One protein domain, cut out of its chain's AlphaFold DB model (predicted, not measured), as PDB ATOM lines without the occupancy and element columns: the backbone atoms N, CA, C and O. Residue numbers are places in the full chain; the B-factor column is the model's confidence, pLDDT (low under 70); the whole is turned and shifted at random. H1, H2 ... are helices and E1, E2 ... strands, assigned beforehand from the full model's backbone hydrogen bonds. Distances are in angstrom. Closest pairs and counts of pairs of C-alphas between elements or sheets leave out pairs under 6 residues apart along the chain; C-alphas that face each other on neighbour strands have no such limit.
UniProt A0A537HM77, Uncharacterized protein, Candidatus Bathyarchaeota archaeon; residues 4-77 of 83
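What this domain is: This is residues 4 to 77 of the 83 residues of an uncharacterized protein of Candidatus Bathyarchaeota archaeon (UniProt A0A537HM77). A curled, strongly twisted sheet of five strands has the helix H2 packed across one face of its E3, E2 and E1 part, making two layers, a sheet with a helix on one face. At one extreme of the long axis the tip of the E4 and E5 hairpin, residues 48 to 53, sticks out, and at the opposite extreme the stretch between E2 and E3, residues 16 to 31, loops away from the sheet with the short helix H1. The 74 printed residues hold, in order, E1, E2, H1, E3, E4, E5 and H2; the sheet is mixed, in the order E3, E2, E1, E5, E4, and the class is mixed, helices and strands. The whole is only just compact, close to loose, with a radius of gyration of the C-alphas of 13.3 A and spans of 40 by 29 by 21 A.

How they stand to each other: Start with the inner strand E2, residues 9 to 15, and the edge strand E3, residues 32 to 39: they are antiparallel at 166 degrees, with N 12 and O 36 within hydrogen-bond range at 2.8 A. On the other side of E2 find E1, residues 4 to 6, antiparallel in a hairpin with E2; N 4 and O 11 are 2.8 A apart. Next comes E5, residues 52 to 58, parallel to E1, with N 5 and O 57 at 2.9 A. E5 is staggered: residues 57 to 58 pair with E1, and residues 52 to 55 pair with the edge strand E4, residues 46 to 49, its antiparallel hairpin partner, where N 54 and O 47 are 2.9 A apart. Now look to H2, residues 63 to 76, on the sheet at a height over the sheet of 8.8 A. It runs across the strands, at 64 degrees to E2 on the local plane, over E3 and E2 and only just over E1, on which 3 of its C-alphas fall. The closest C-alphas of E2 and H2 are those of Val 9 and Ala 69, 6.1 A apart. H1, residues 22 to 26, is not on the sheet and is apart from H2. In H1 and H2 every O i to N i+4 pair is within hydrogen-bond range.

Where its parts are: Find C-alpha 4 at (-50.561, -6.170, -19.475), where E1 begins. E2 measures 17.5 A from first to last C-alpha, E3 19.1 A and E5 19.3 A. H1 begins at C-alpha 22, (-51.293, -16.340, -40.366). H2, 19.4 A long, ends at C-alpha 76, (-39.377, 4.748, -23.447).

The domain as a whole: The two C-alphas farthest apart are those of Asp 23 and Gly 50, 41.3 A. The printed part has no cut, and no link is long. The mean pLDDT of the printed part is 93.9, and residue 77 alone is under 70.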
ATOM      1  N   TYR A   4     -51.604  -5.174 -19.670       97.50
ATOM      2  CA  TYR A   4     -50.561  -6.170 -19.475       97.50
ATOM      3  C   TYR A   4     -49.457  -5.580 -18.619       97.50
ATOM      4  O   TYR A   4     -49.108  -4.413 -18.780       97.50
ATOM      5  N   TRP A   5     -48.906  -6.375 -17.711       98.31
ATOM      6  CA  TRP A   5     -47.807  -5.958 -16.856       98.31
ATOM      7  C   TRP A   5     -46.669  -6.966 -16.901       98.31
ATOM      8  O   TRP A   5     -46.890  -8.167 -16.762       98.31
ATOM      9  N   ALA A   6     -45.454  -6.460 -17.078       98.25
ATOM     10  CA  ALA A   6     -44.211  -7.193 -16.886       98.25
ATOM     11  C   ALA A   6     -43.072  -6.185 -16.714       98.25
ATOM     12  O   ALA A   6     -43.188  -5.027 -17.116       98.25
ATOM     13  N   GLU A   7     -41.960  -6.611 -16.117       97.50
ATOM     14  CA  GLU A   7     -40.718  -5.822 -16.078       97.50
ATOM     15  C   GLU A   7     -40.862  -4.397 -15.497       97.50
ATOM     16  O   GLU A   7     -40.057  -3.513 -15.789       97.50
ATOM     17  N   GLY A   8     -41.858  -4.162 -14.635       96.88
ATOM     18  CA  GLY A   8     -42.113  -2.848 -14.034       96.88
ATOM     19  C   GLY A   8     -42.823  -1.850 -14.961       96.88
ATOM     20  O   GLY A   8     -42.788  -0.641 -14.712       96.88
ATOM     21  N   VAL A   9     -43.453  -2.334 -16.032       97.56
ATOM     22  CA  VAL A   9     -44.186  -1.540 -17.024       97.56
ATOM     23  C   VAL A   9     -45.586  -2.114 -17.190       97.56
ATOM     24  O   VAL A   9     -45.761  -3.328 -17.273       97.56
ATOM     25  N   VAL A  10     -46.579  -1.229 -17.268       97.62
ATOM     26  CA  VAL A  10     -47.927  -1.574 -17.721       97.62
ATOM     27  C   VAL A  10     -48.118  -1.080 -19.151       97.62
ATOM     28  O   VAL A  10     -47.700   0.031 -19.488       97.62
ATOM     29  N   PHE A  11     -48.745  -1.884 -19.999       96.75
ATOM     30  CA  PHE A  11     -49.003  -1.518 -21.383       96.75
ATOM     31  C   PHE A  11     -50.342  -2.053 -21.891       96.75
ATOM     32  O   PHE A  11     -50.861  -3.067 -21.428       96.75
ATOM     33  N   LEU A  12     -50.899  -1.331 -22.854       95.94
ATOM     34  CA  LEU A  12     -52.026  -1.720 -23.687       95.94
ATOM     35  C   LEU A  12     -51.487  -1.893 -25.104       95.94
ATOM     36  O   LEU A  12     -50.805  -0.999 -25.603       95.94
ATOM     37  N   ALA A  13     -51.778  -3.025 -25.731       93.94
ATOM     38  CA  ALA A  13     -51.348  -3.314 -27.090       93.94
ATOM     39  C   ALA A  13     -52.545  -3.761 -27.926       93.94
ATOM     40  O   ALA A  13     -53.248  -4.699 -27.543       93.94
ATOM     41  N   ASP A  14     -52.734  -3.121 -29.077       93.88
ATOM     42  CA  ASP A  14     -53.721  -3.545 -30.066       93.88
ATOM     43  C   ASP A  14     -53.075  -4.577 -30.994       93.88
ATOM     44  O   ASP A  14     -52.465  -4.241 -32.021       93.88
ATOM     45  N   PHE A  15     -53.161  -5.843 -30.579       92.06
ATOM     46  CA  PHE A  15     -52.614  -6.966 -31.330       92.06
ATOM     47  C   PHE A  15     -53.337  -7.161 -32.659       92.06
ATOM     48  O   PHE A  15     -54.555  -7.043 -32.764       92.06
ATOM     49  N   VAL A  16     -52.552  -7.475 -33.683       94.06
ATOM     50  CA  VAL A  16     -53.060  -7.890 -34.984       94.06
ATOM     51  C   VAL A  16     -53.567  -9.321 -34.855       94.06
ATOM     52  O   VAL A  16     -52.834 -10.200 -34.397       94.06
ATOM     53  N   GLU A  17     -54.812  -9.540 -35.270       92.38
ATOM     54  CA  GLU A  17     -55.439 -10.860 -35.238       92.38
ATOM     55  C   GLU A  17     -54.683 -11.860 -36.136       92.38
ATOM     56  O   GLU A  17     -54.219 -11.481 -37.223       92.38
ATOM     57  N   PRO A  18     -54.559 -13.137 -35.726       92.12
ATOM     58  CA  PRO A  18     -53.824 -14.153 -36.476       92.12
ATOM     59  C   PRO A  18     -54.260 -14.288 -37.938       92.12
ATOM     60  O   PRO A  18     -53.422 -14.512 -38.806       92.12
ATOM     61  N   GLU A  19     -55.548 -14.112 -38.239       94.50
ATOM     62  CA  GLU A  19     -56.115 -14.236 -39.586       94.50
ATOM     63  C   GLU A  19     -55.559 -13.193 -40.564       94.50
ATOM     64  O   GLU A  19     -55.533 -13.434 -41.772       94.50
ATOM     65  N   ALA A  20     -55.097 -12.046 -40.060       94.69
ATOM     66  CA  ALA A  20     -54.478 -11.016 -40.886       94.69
ATOM     67  C   ALA A  20     -53.017 -11.345 -41.239       94.69
ATOM     68  O   ALA A  20     -52.530 -10.891 -42.274       94.69
ATOM     69  N   LEU A  21     -52.316 -12.121 -40.400       94.19
ATOM     70  CA  LEU A  21     -50.903 -12.497 -40.569       94.19
ATOM     71  C   LEU A  21     -50.642 -13.969 -40.166       94.19
ATOM     72  O   LEU A  21     -49.830 -14.234 -39.271       94.19
ATOM     73  N   PRO A  22     -51.286 -14.950 -40.827       94.44
ATOM     74  CA  PRO A  22     -51.293 -16.340 -40.366       94.44
ATOM     75  C   PRO A  22     -49.898 -16.980 -40.382       94.44
ATOM     76  O   PRO A  22     -49.517 -17.661 -39.430       94.44
ATOM     77  N   ASP A  23     -49.099 -16.711 -41.418       95.88
ATOM     78  CA  ASP A  23     -47.751 -17.277 -41.562       95.88
ATOM     79  C   ASP A  23     -46.793 -16.822 -40.457       95.88
ATOM     80  O   ASP A  23     -45.919 -17.579 -40.030       95.88
ATOM     81  N   GLU A  24     -46.932 -15.582 -39.988       94.19
ATOM     82  CA  GLU A  24     -46.091 -15.065 -38.911       94.19
ATOM     83  C   GLU A  24     -46.568 -15.549 -37.542       94.19
ATOM     84  O   GLU A  24     -45.739 -15.877 -36.689       94.19
ATOM     85  N   TYR A  25     -47.884 -15.683 -37.359       90.69
ATOM     86  CA  TYR A  25     -48.453 -16.243 -36.141       90.69
ATOM     87  C   TYR A  25     -48.001 -17.694 -35.916       90.69
ATOM     88  O   TYR A  25     -47.563 -18.045 -34.821       90.69
ATOM     89  N   VAL A  26     -47.991 -18.526 -36.967       93.12
ATOM     90  CA  VAL A  26     -47.488 -19.914 -36.900       93.12
ATOM     91  C   VAL A  26     -45.993 -19.976 -36.555       93.12
ATOM     92  O   VAL A  26     -45.543 -20.931 -35.924       93.12
ATOM     93  N   LYS A  27     -45.214 -18.940 -36.892       93.50
ATOM     94  CA  LYS A  27     -43.802 -18.802 -36.481       93.50
ATOM     95  C   LYS A  27     -43.641 -18.316 -35.033       93.50
ATOM     96  O   LYS A  27     -42.514 -18.083 -34.602       93.50
ATOM     97  N   GLY A  28     -44.736 -18.137 -34.294       88.00
ATOM     98  CA  GLY A  28     -44.734 -17.646 -32.918       88.00
ATOM     99  C   GLY A  28     -44.480 -16.145 -32.795       88.00
ATOM    100  O   GLY A  28     -44.103 -15.684 -31.719       88.00
ATOM    101  N   LYS A  29     -44.650 -15.371 -33.876       89.44
ATOM    102  CA  LYS A  29     -44.519 -13.912 -33.830       89.44
ATOM    103  C   LYS A  29     -45.870 -13.259 -33.587       89.44
ATOM    104  O   LYS A  29     -46.884 -13.667 -34.143       89.44
ATOM    105  N   ILE A  30     -45.851 -12.197 -32.793       88.00
ATOM    106  CA  ILE A  30     -47.024 -11.390 -32.468       88.00
ATOM    107  C   ILE A  30     -46.746  -9.968 -32.941       88.00
ATOM    108  O   ILE A  30     -45.649  -9.447 -32.736       88.00
ATOM    109  N   TYR A  31     -47.735  -9.347 -33.575       91.62
ATOM    110  CA  TYR A  31     -47.652  -7.975 -34.064       91.62
ATOM    111  C   TYR A  31     -48.649  -7.119 -33.299       91.62
ATOM    112  O   TYR A  31     -49.788  -7.529 -33.095       91.62
ATOM    113  N   ALA A  32     -48.224  -5.928 -32.894       92.19
ATOM    114  CA  ALA A  32     -49.098  -4.915 -32.324       92.19
ATOM    115  C   ALA A  32     -49.092  -3.693 -33.243       92.19
ATOM    116  O   ALA A  32     -48.031  -3.221 -33.649       92.19
ATOM    117  N   SER A  33     -50.282  -3.210 -33.590       91.88
ATOM    118  CA  SER A  33     -50.453  -2.016 -34.426       91.88
ATOM    119  C   SER A  33     -50.116  -0.734 -33.663       91.88
ATOM    120  O   SER A  33     -49.579   0.217 -34.229       91.88
ATOM    121  N   ASN A  34     -50.393  -0.729 -32.360       92.81
ATOM    122  CA  ASN A  34     -50.014   0.316 -31.433       92.81
ATOM    123  C   ASN A  34     -49.692  -0.291 -30.064       92.81
ATOM    124  O   ASN A  34     -50.131  -1.396 -29.730       92.81
ATOM    125  N   VAL A  35     -48.909   0.449 -29.283       94.50
ATOM    126  CA  VAL A  35     -48.651   0.152 -27.878       94.50
ATOM    127  C   VAL A  35     -48.682   1.465 -27.107       94.50
ATOM    128  O   VAL A  35     -47.967   2.405 -27.447       94.50
ATOM    129  N   SER A  36     -49.525   1.532 -26.080       95.44
ATOM    130  CA  SER A  36     -49.525   2.605 -25.080       95.44
ATOM    131  C   SER A  36     -48.976   2.055 -23.773       95.44
ATOM    132  O   SER A  36     -49.364   0.962 -23.366       95.44
ATOM    133  N   HIS A  37     -48.106   2.790 -23.087       96.25
ATOM    134  CA  HIS A  37     -47.425   2.276 -21.900       96.25
ATOM    135  C   HIS A  37     -47.224   3.333 -20.819       96.25
ATOM    136  O   HIS A  37     -47.209   4.534 -21.082       96.25
ATOM    137  N   ALA A  38     -47.044   2.858 -19.589       95.62
ATOM    138  CA  ALA A  38     -46.682   3.674 -18.441       95.62
ATOM    139  C   ALA A  38     -45.817   2.872 -17.449       95.62
ATOM    140  O   ALA A  38     -45.921   1.642 -17.383       95.62
ATOM    141  N   PRO A  39     -44.975   3.538 -16.641       95.69
ATOM    142  CA  PRO A  39     -44.284   2.880 -15.539       95.69
ATOM    143  C   PRO A  39     -45.275   2.299 -14.521       95.69
ATOM    144  O   PRO A  39     -46.251   2.943 -14.142       95.69
ATOM    145  N   MET A  40     -44.993   1.092 -14.034       95.88
ATOM    146  CA  MET A  40     -45.715   0.459 -12.931       95.88
ATOM    147  C   MET A  40     -44.742  -0.453 -12.180       95.88
ATOM    148  O   MET A  40     -44.626  -1.635 -12.474       95.88
ATOM    149  N   SER A  41     -44.007   0.092 -11.212       94.88
ATOM    150  CA  SER A  41     -42.903  -0.628 -10.553       94.88
ATOM    151  C   SER A  41     -43.326  -1.902  -9.814       94.88
ATOM    152  O   SER A  41     -42.530  -2.830  -9.685       94.88
ATOM    153  N   LYS A  42     -44.573  -1.962  -9.337       96.06
ATOM    154  CA  LYS A  42     -45.154  -3.129  -8.666       96.06
ATOM    155  C   LYS A  42     -46.421  -3.557  -9.380       96.06
ATOM    156  O   LYS A  42     -47.258  -2.715  -9.692       96.06
ATOM    157  N   TYR A  43     -46.574  -4.863  -9.557       97.31
ATOM    158  CA  TYR A  43     -47.805  -5.437 -10.068       97.31
ATOM    159  C   TYR A  43     -48.994  -5.084  -9.164       97.31
ATOM    160  O   TYR A  43     -48.940  -5.236  -7.942       97.31
ATOM    161  N   SER A  44     -50.075  -4.651  -9.800       96.00
ATOM    162  CA  SER A  44     -51.420  -4.605  -9.238       96.00
ATOM    163  C   SER A  44     -52.315  -5.301 -10.242       96.00
ATOM    164  O   SER A  44     -52.258  -4.958 -11.415       96.00
ATOM    165  N   ASN A  45     -53.151  -6.236  -9.802       95.62
ATOM    166  CA  ASN A  45     -54.068  -6.979 -10.674       95.62
ATOM    167  C   ASN A  45     -55.239  -6.129 -11.200       95.62
ATOM    168  O   ASN A  45     -56.039  -6.597 -12.012       95.62
ATOM    169  N   LEU A  46     -55.368  -4.893 -10.716       95.25
ATOM    170  CA  LEU A  46     -56.470  -4.002 -11.029       95.25
ATOM    171  C   LEU A  46     -56.020  -2.544 -10.940       95.25
ATOM    172  O   LEU A  46     -55.301  -2.154 -10.016       95.25
ATOM    173  N   ILE A  47     -56.476  -1.730 -11.891       93.19
ATOM    174  CA  ILE A  47     -56.365  -0.270 -11.848       93.19
ATOM    175  C   ILE A  47     -57.772   0.304 -11.826       93.19
ATOM    176  O   ILE A  47     -58.613  -0.045 -12.656       93.19
ATOM    177  N   ARG A  48     -58.023   1.215 -10.886       92.81
ATOM    178  CA  ARG A  48     -59.286   1.941 -10.802       92.81
ATOM    179  C   ARG A  48     -59.152   3.303 -11.472       92.81
ATOM    180  O   ARG A  48     -58.307   4.105 -11.082       92.81
ATOM    181  N   VAL A  49     -60.013   3.570 -12.449       88.50
ATOM    182  CA  VAL A  49     -60.115   4.861 -13.141       88.50
ATOM    183  C   VAL A  49     -61.551   5.356 -12.987       88.50
ATOM    184  O   VAL A  49     -62.465   4.886 -13.662       88.50
ATOM    185  N   GLY A  50     -61.772   6.272 -12.041       90.00
ATOM    186  CA  GLY A  50     -63.122   6.678 -11.643       90.00
ATOM    187  C   GLY A  50     -63.929   5.482 -11.124       90.00
ATOM    188  O   GLY A  50     -63.518   4.826 -10.168       90.00
ATOM    189  N   ASN A  51     -65.049   5.179 -11.784       92.88
ATOM    190  CA  ASN A  51     -65.916   4.039 -11.450       92.88
ATOM    191  C   ASN A  51     -65.606   2.779 -12.279       92.88
ATOM    192  O   ASN A  51     -66.334   1.795 -12.185       92.88
ATOM    193  N   MET A  52     -64.565   2.814 -13.117       91.81
ATOM    194  CA  MET A  52     -64.152   1.686 -13.946       91.81
ATOM    195  C   MET A  52     -63.004   0.933 -13.282       91.81
ATOM    196  O   MET A  52     -62.025   1.530 -12.829       91.81
ATOM    197  N   GLU A  53     -63.110  -0.389 -13.279       93.56
ATOM    198  CA  GLU A  53     -62.035  -1.289 -12.891       93.56
ATOM    199  C   GLU A  53     -61.463  -1.951 -14.140       93.56
ATOM    200  O   GLU A  53     -62.182  -2.616 -14.887       93.56
ATOM    201  N   VAL A  54     -60.173  -1.739 -14.384       94.75
ATOM    202  CA  VAL A  54     -59.468  -2.324 -15.524       94.75
ATOM    203  C   VAL A  54     -58.579  -3.453 -15.010       94.75
ATOM    204  O   VAL A  54     -57.720  -3.194 -14.160       94.75
ATOM    205  N   PRO A  55     -58.763  -4.695 -15.492       96.69
ATOM    206  CA  PRO A  55     -57.909  -5.800 -15.093       96.69
ATOM    207  C   PRO A  55     -56.506  -5.606 -15.661       96.69
ATOM    208  O   PRO A  55     -56.334  -5.193 -16.813       96.69
ATOM    209  N   VAL A  56     -55.513  -5.950 -14.852       97.88
ATOM    210  CA  VAL A  56     -54.115  -6.023 -15.266       97.88
ATOM    211  C   VAL A  56     -53.687  -7.479 -15.190       97.88
ATOM    212  O   VAL A  56     -53.854  -8.129 -14.160       97.88
ATOM    213  N   ILE A  57     -53.149  -7.993 -16.284       97.81
ATOM    214  CA  ILE A  57     -52.678  -9.367 -16.399       97.81
ATOM    215  C   ILE A  57     -51.160  -9.352 -16.258       97.81
ATOM    216  O   ILE A  57     -50.474  -8.677 -17.028       97.81
ATOM    217  N   ASP A  58     -50.633 -10.111 -15.299       97.88
ATOM    218  CA  ASP A  58     -49.202 -10.401 -15.241       97.88
ATOM    219  C   ASP A  58     -48.824 -11.324 -16.409       97.88
ATOM    220  O   ASP A  58     -49.247 -12.480 -16.475       97.88
ATOM    221  N   VAL A  59     -48.046 -10.788 -17.348       97.19
ATOM    222  CA  VAL A  59     -47.585 -11.501 -18.546       97.19
ATOM    223  C   VAL A  59     -46.107 -11.879 -18.467       97.19
ATOM    224  O   VAL A  59     -45.525 -12.272 -19.474       97.19
ATOM    225  N   SER A  60     -45.493 -11.830 -17.280       97.38
ATOM    226  CA  SER A  60     -44.062 -12.120 -17.077       97.38
ATOM    227  C   SER A  60     -43.649 -13.543 -17.496       97.38
ATOM    228  O   SER A  60     -42.470 -13.808 -17.750       97.38
ATOM    229  N   SER A  61     -44.606 -14.475 -17.585       96.62
ATOM    230  CA  SER A  61     -44.393 -15.847 -18.068       96.62
ATOM    231  C   SER A  61     -44.400 -15.976 -19.597       96.62
ATOM    232  O   SER A  61     -43.879 -16.959 -20.125       96.62
ATOM    233  N   ASN A  62     -44.950 -14.999 -20.322       94.00
ATOM    234  CA  ASN A  62     -44.933 -14.970 -21.778       94.00
ATOM    235  C   ASN A  62     -43.654 -14.271 -22.254       94.00
ATOM    236  O   ASN A  62     -43.507 -13.063 -22.093       94.00
ATOM    237  N   ILE A  63     -42.743 -15.036 -22.861       93.44
ATOM    238  CA  ILE A  63     -41.421 -14.548 -23.279       93.44
ATOM    239  C   ILE A  63     -41.544 -13.331 -24.207       93.44
ATOM    240  O   ILE A  63     -40.929 -12.310 -23.933       93.44
ATOM    241  N   ALA A  64     -42.394 -13.390 -25.237       91.62
ATOM    242  CA  ALA A  64     -42.532 -12.298 -26.202       91.62
ATOM    243  C   ALA A  64     -43.055 -11.002 -25.556       91.62
ATOM    244  O   ALA A  64     -42.575  -9.911 -25.860       91.62
ATOM    245  N   LEU A  65     -44.027 -11.113 -24.646       94.69
ATOM    246  CA  LEU A  65     -44.604  -9.949 -23.968       94.69
ATOM    247  C   LEU A  65     -43.695  -9.392 -22.871       94.69
ATOM    248  O   LEU A  65     -43.648  -8.177 -22.681       94.69
ATOM    249  N   ARG A  66     -42.948 -10.254 -22.176       96.31
ATOM    250  CA  ARG A  66     -41.914  -9.830 -21.229       96.31
ATOM    251  C   ARG A  66     -40.797  -9.078 -21.948       96.31
ATOM    252  O   ARG A  66     -40.413  -8.006 -21.491       96.31
ATOM    253  N   ASP A  67     -40.327  -9.595 -23.080       94.94
ATOM    254  CA  ASP A  67     -39.270  -8.961 -23.872       94.94
ATOM    255  C   ASP A  67     -39.738  -7.602 -24.430       94.94
ATOM    256  O   ASP A  67     -38.991  -6.624 -24.392       94.94
ATOM    257  N   LEU A  68     -41.004  -7.495 -24.858       94.25
ATOM    258  CA  LEU A  68     -41.616  -6.212 -25.226       94.25
ATOM    259  C   LEU A  68     -41.622  -5.227 -24.046       94.25
ATOM    260  O   LEU A  68     -41.218  -4.075 -24.205       94.25
ATOM    261  N   ALA A  69     -42.057  -5.661 -22.862       96.50
ATOM    262  CA  ALA A  69     -42.088  -4.814 -21.672       96.50
ATOM    263  C   ALA A  69     -40.684  -4.347 -21.254       96.50
ATOM    264  O   ALA A  69     -40.495  -3.176 -20.915       96.50
ATOM    265  N   GLN A  70     -39.689  -5.235 -21.340       96.75
ATOM    266  CA  GLN A  70     -38.286  -4.896 -21.125       96.75
ATOM    267  C   GLN A  70     -37.810  -3.838 -22.126       96.75
ATOM    268  O   GLN A  70     -37.238  -2.826 -21.719       96.75
ATOM    269  N   TRP A  71     -38.091  -4.027 -23.417       95.12
ATOM    270  CA  TRP A  71     -37.717  -3.066 -24.450       95.12
ATOM    271  C   TRP A  71     -38.366  -1.693 -24.214       95.12
ATOM    272  O   TRP A  71     -37.687  -0.668 -24.296       95.12
ATOM    273  N   ILE A  72     -39.650  -1.652 -23.840       95.12
ATOM    274  CA  ILE A  72     -40.350  -0.409 -23.480       95.12
ATOM    275  C   ILE A  72     -39.666   0.277 -22.295       95.12
ATOM    276  O   ILE A  72     -39.411   1.483 -22.346       95.12
ATOM    277  N   ARG A  73     -39.357  -0.479 -21.232       94.88
ATOM    278  CA  ARG A  73     -38.666   0.039 -20.044       94.88
ATOM    279  C   ARG A  73     -37.356   0.723 -20.421       94.88
ATOM    280  O   ARG A  73     -37.085   1.820 -19.949       94.88
ATOM    281  N   GLU A  74     -36.553   0.066 -21.249       94.50
ATOM    282  CA  GLU A  74     -35.203   0.513 -21.593       94.50
ATOM    283  C   GLU A  74     -35.192   1.719 -22.541       94.50
ATOM    284  O   GLU A  74     -34.272   2.531 -22.480       94.50
ATOM    285  N   ASN A  75     -36.213   1.864 -23.393       91.50
ATOM    286  CA  ASN A  75     -36.199   2.840 -24.488       91.50
ATOM    287  C   ASN A  75     -37.209   3.988 -24.328       91.50
ATOM    288  O   ASN A  75     -37.072   5.016 -24.990       91.50
ATOM    289  N   HIS A  76     -38.225   3.839 -23.471       78.62
ATOM    290  CA  HIS A  76     -39.377   4.748 -23.447       78.62
ATOM    291  C   HIS A  76     -39.898   5.092 -22.043       78.62
ATOM    292  O   HIS A  76     -41.039   5.549 -21.907       78.62
ATOM    293  N   GLN A  77     -39.086   4.929 -20.993       64.69
ATOM    294  CA  GLN A  77     -39.398   5.533 -19.696       64.69
ATOM    295  C   GLN A  77     -39.234   7.054 -19.779       64.69
ATOM    296  O   GLN A  77     -38.143   7.575 -20.009       64.69
TER     297      GLN A  77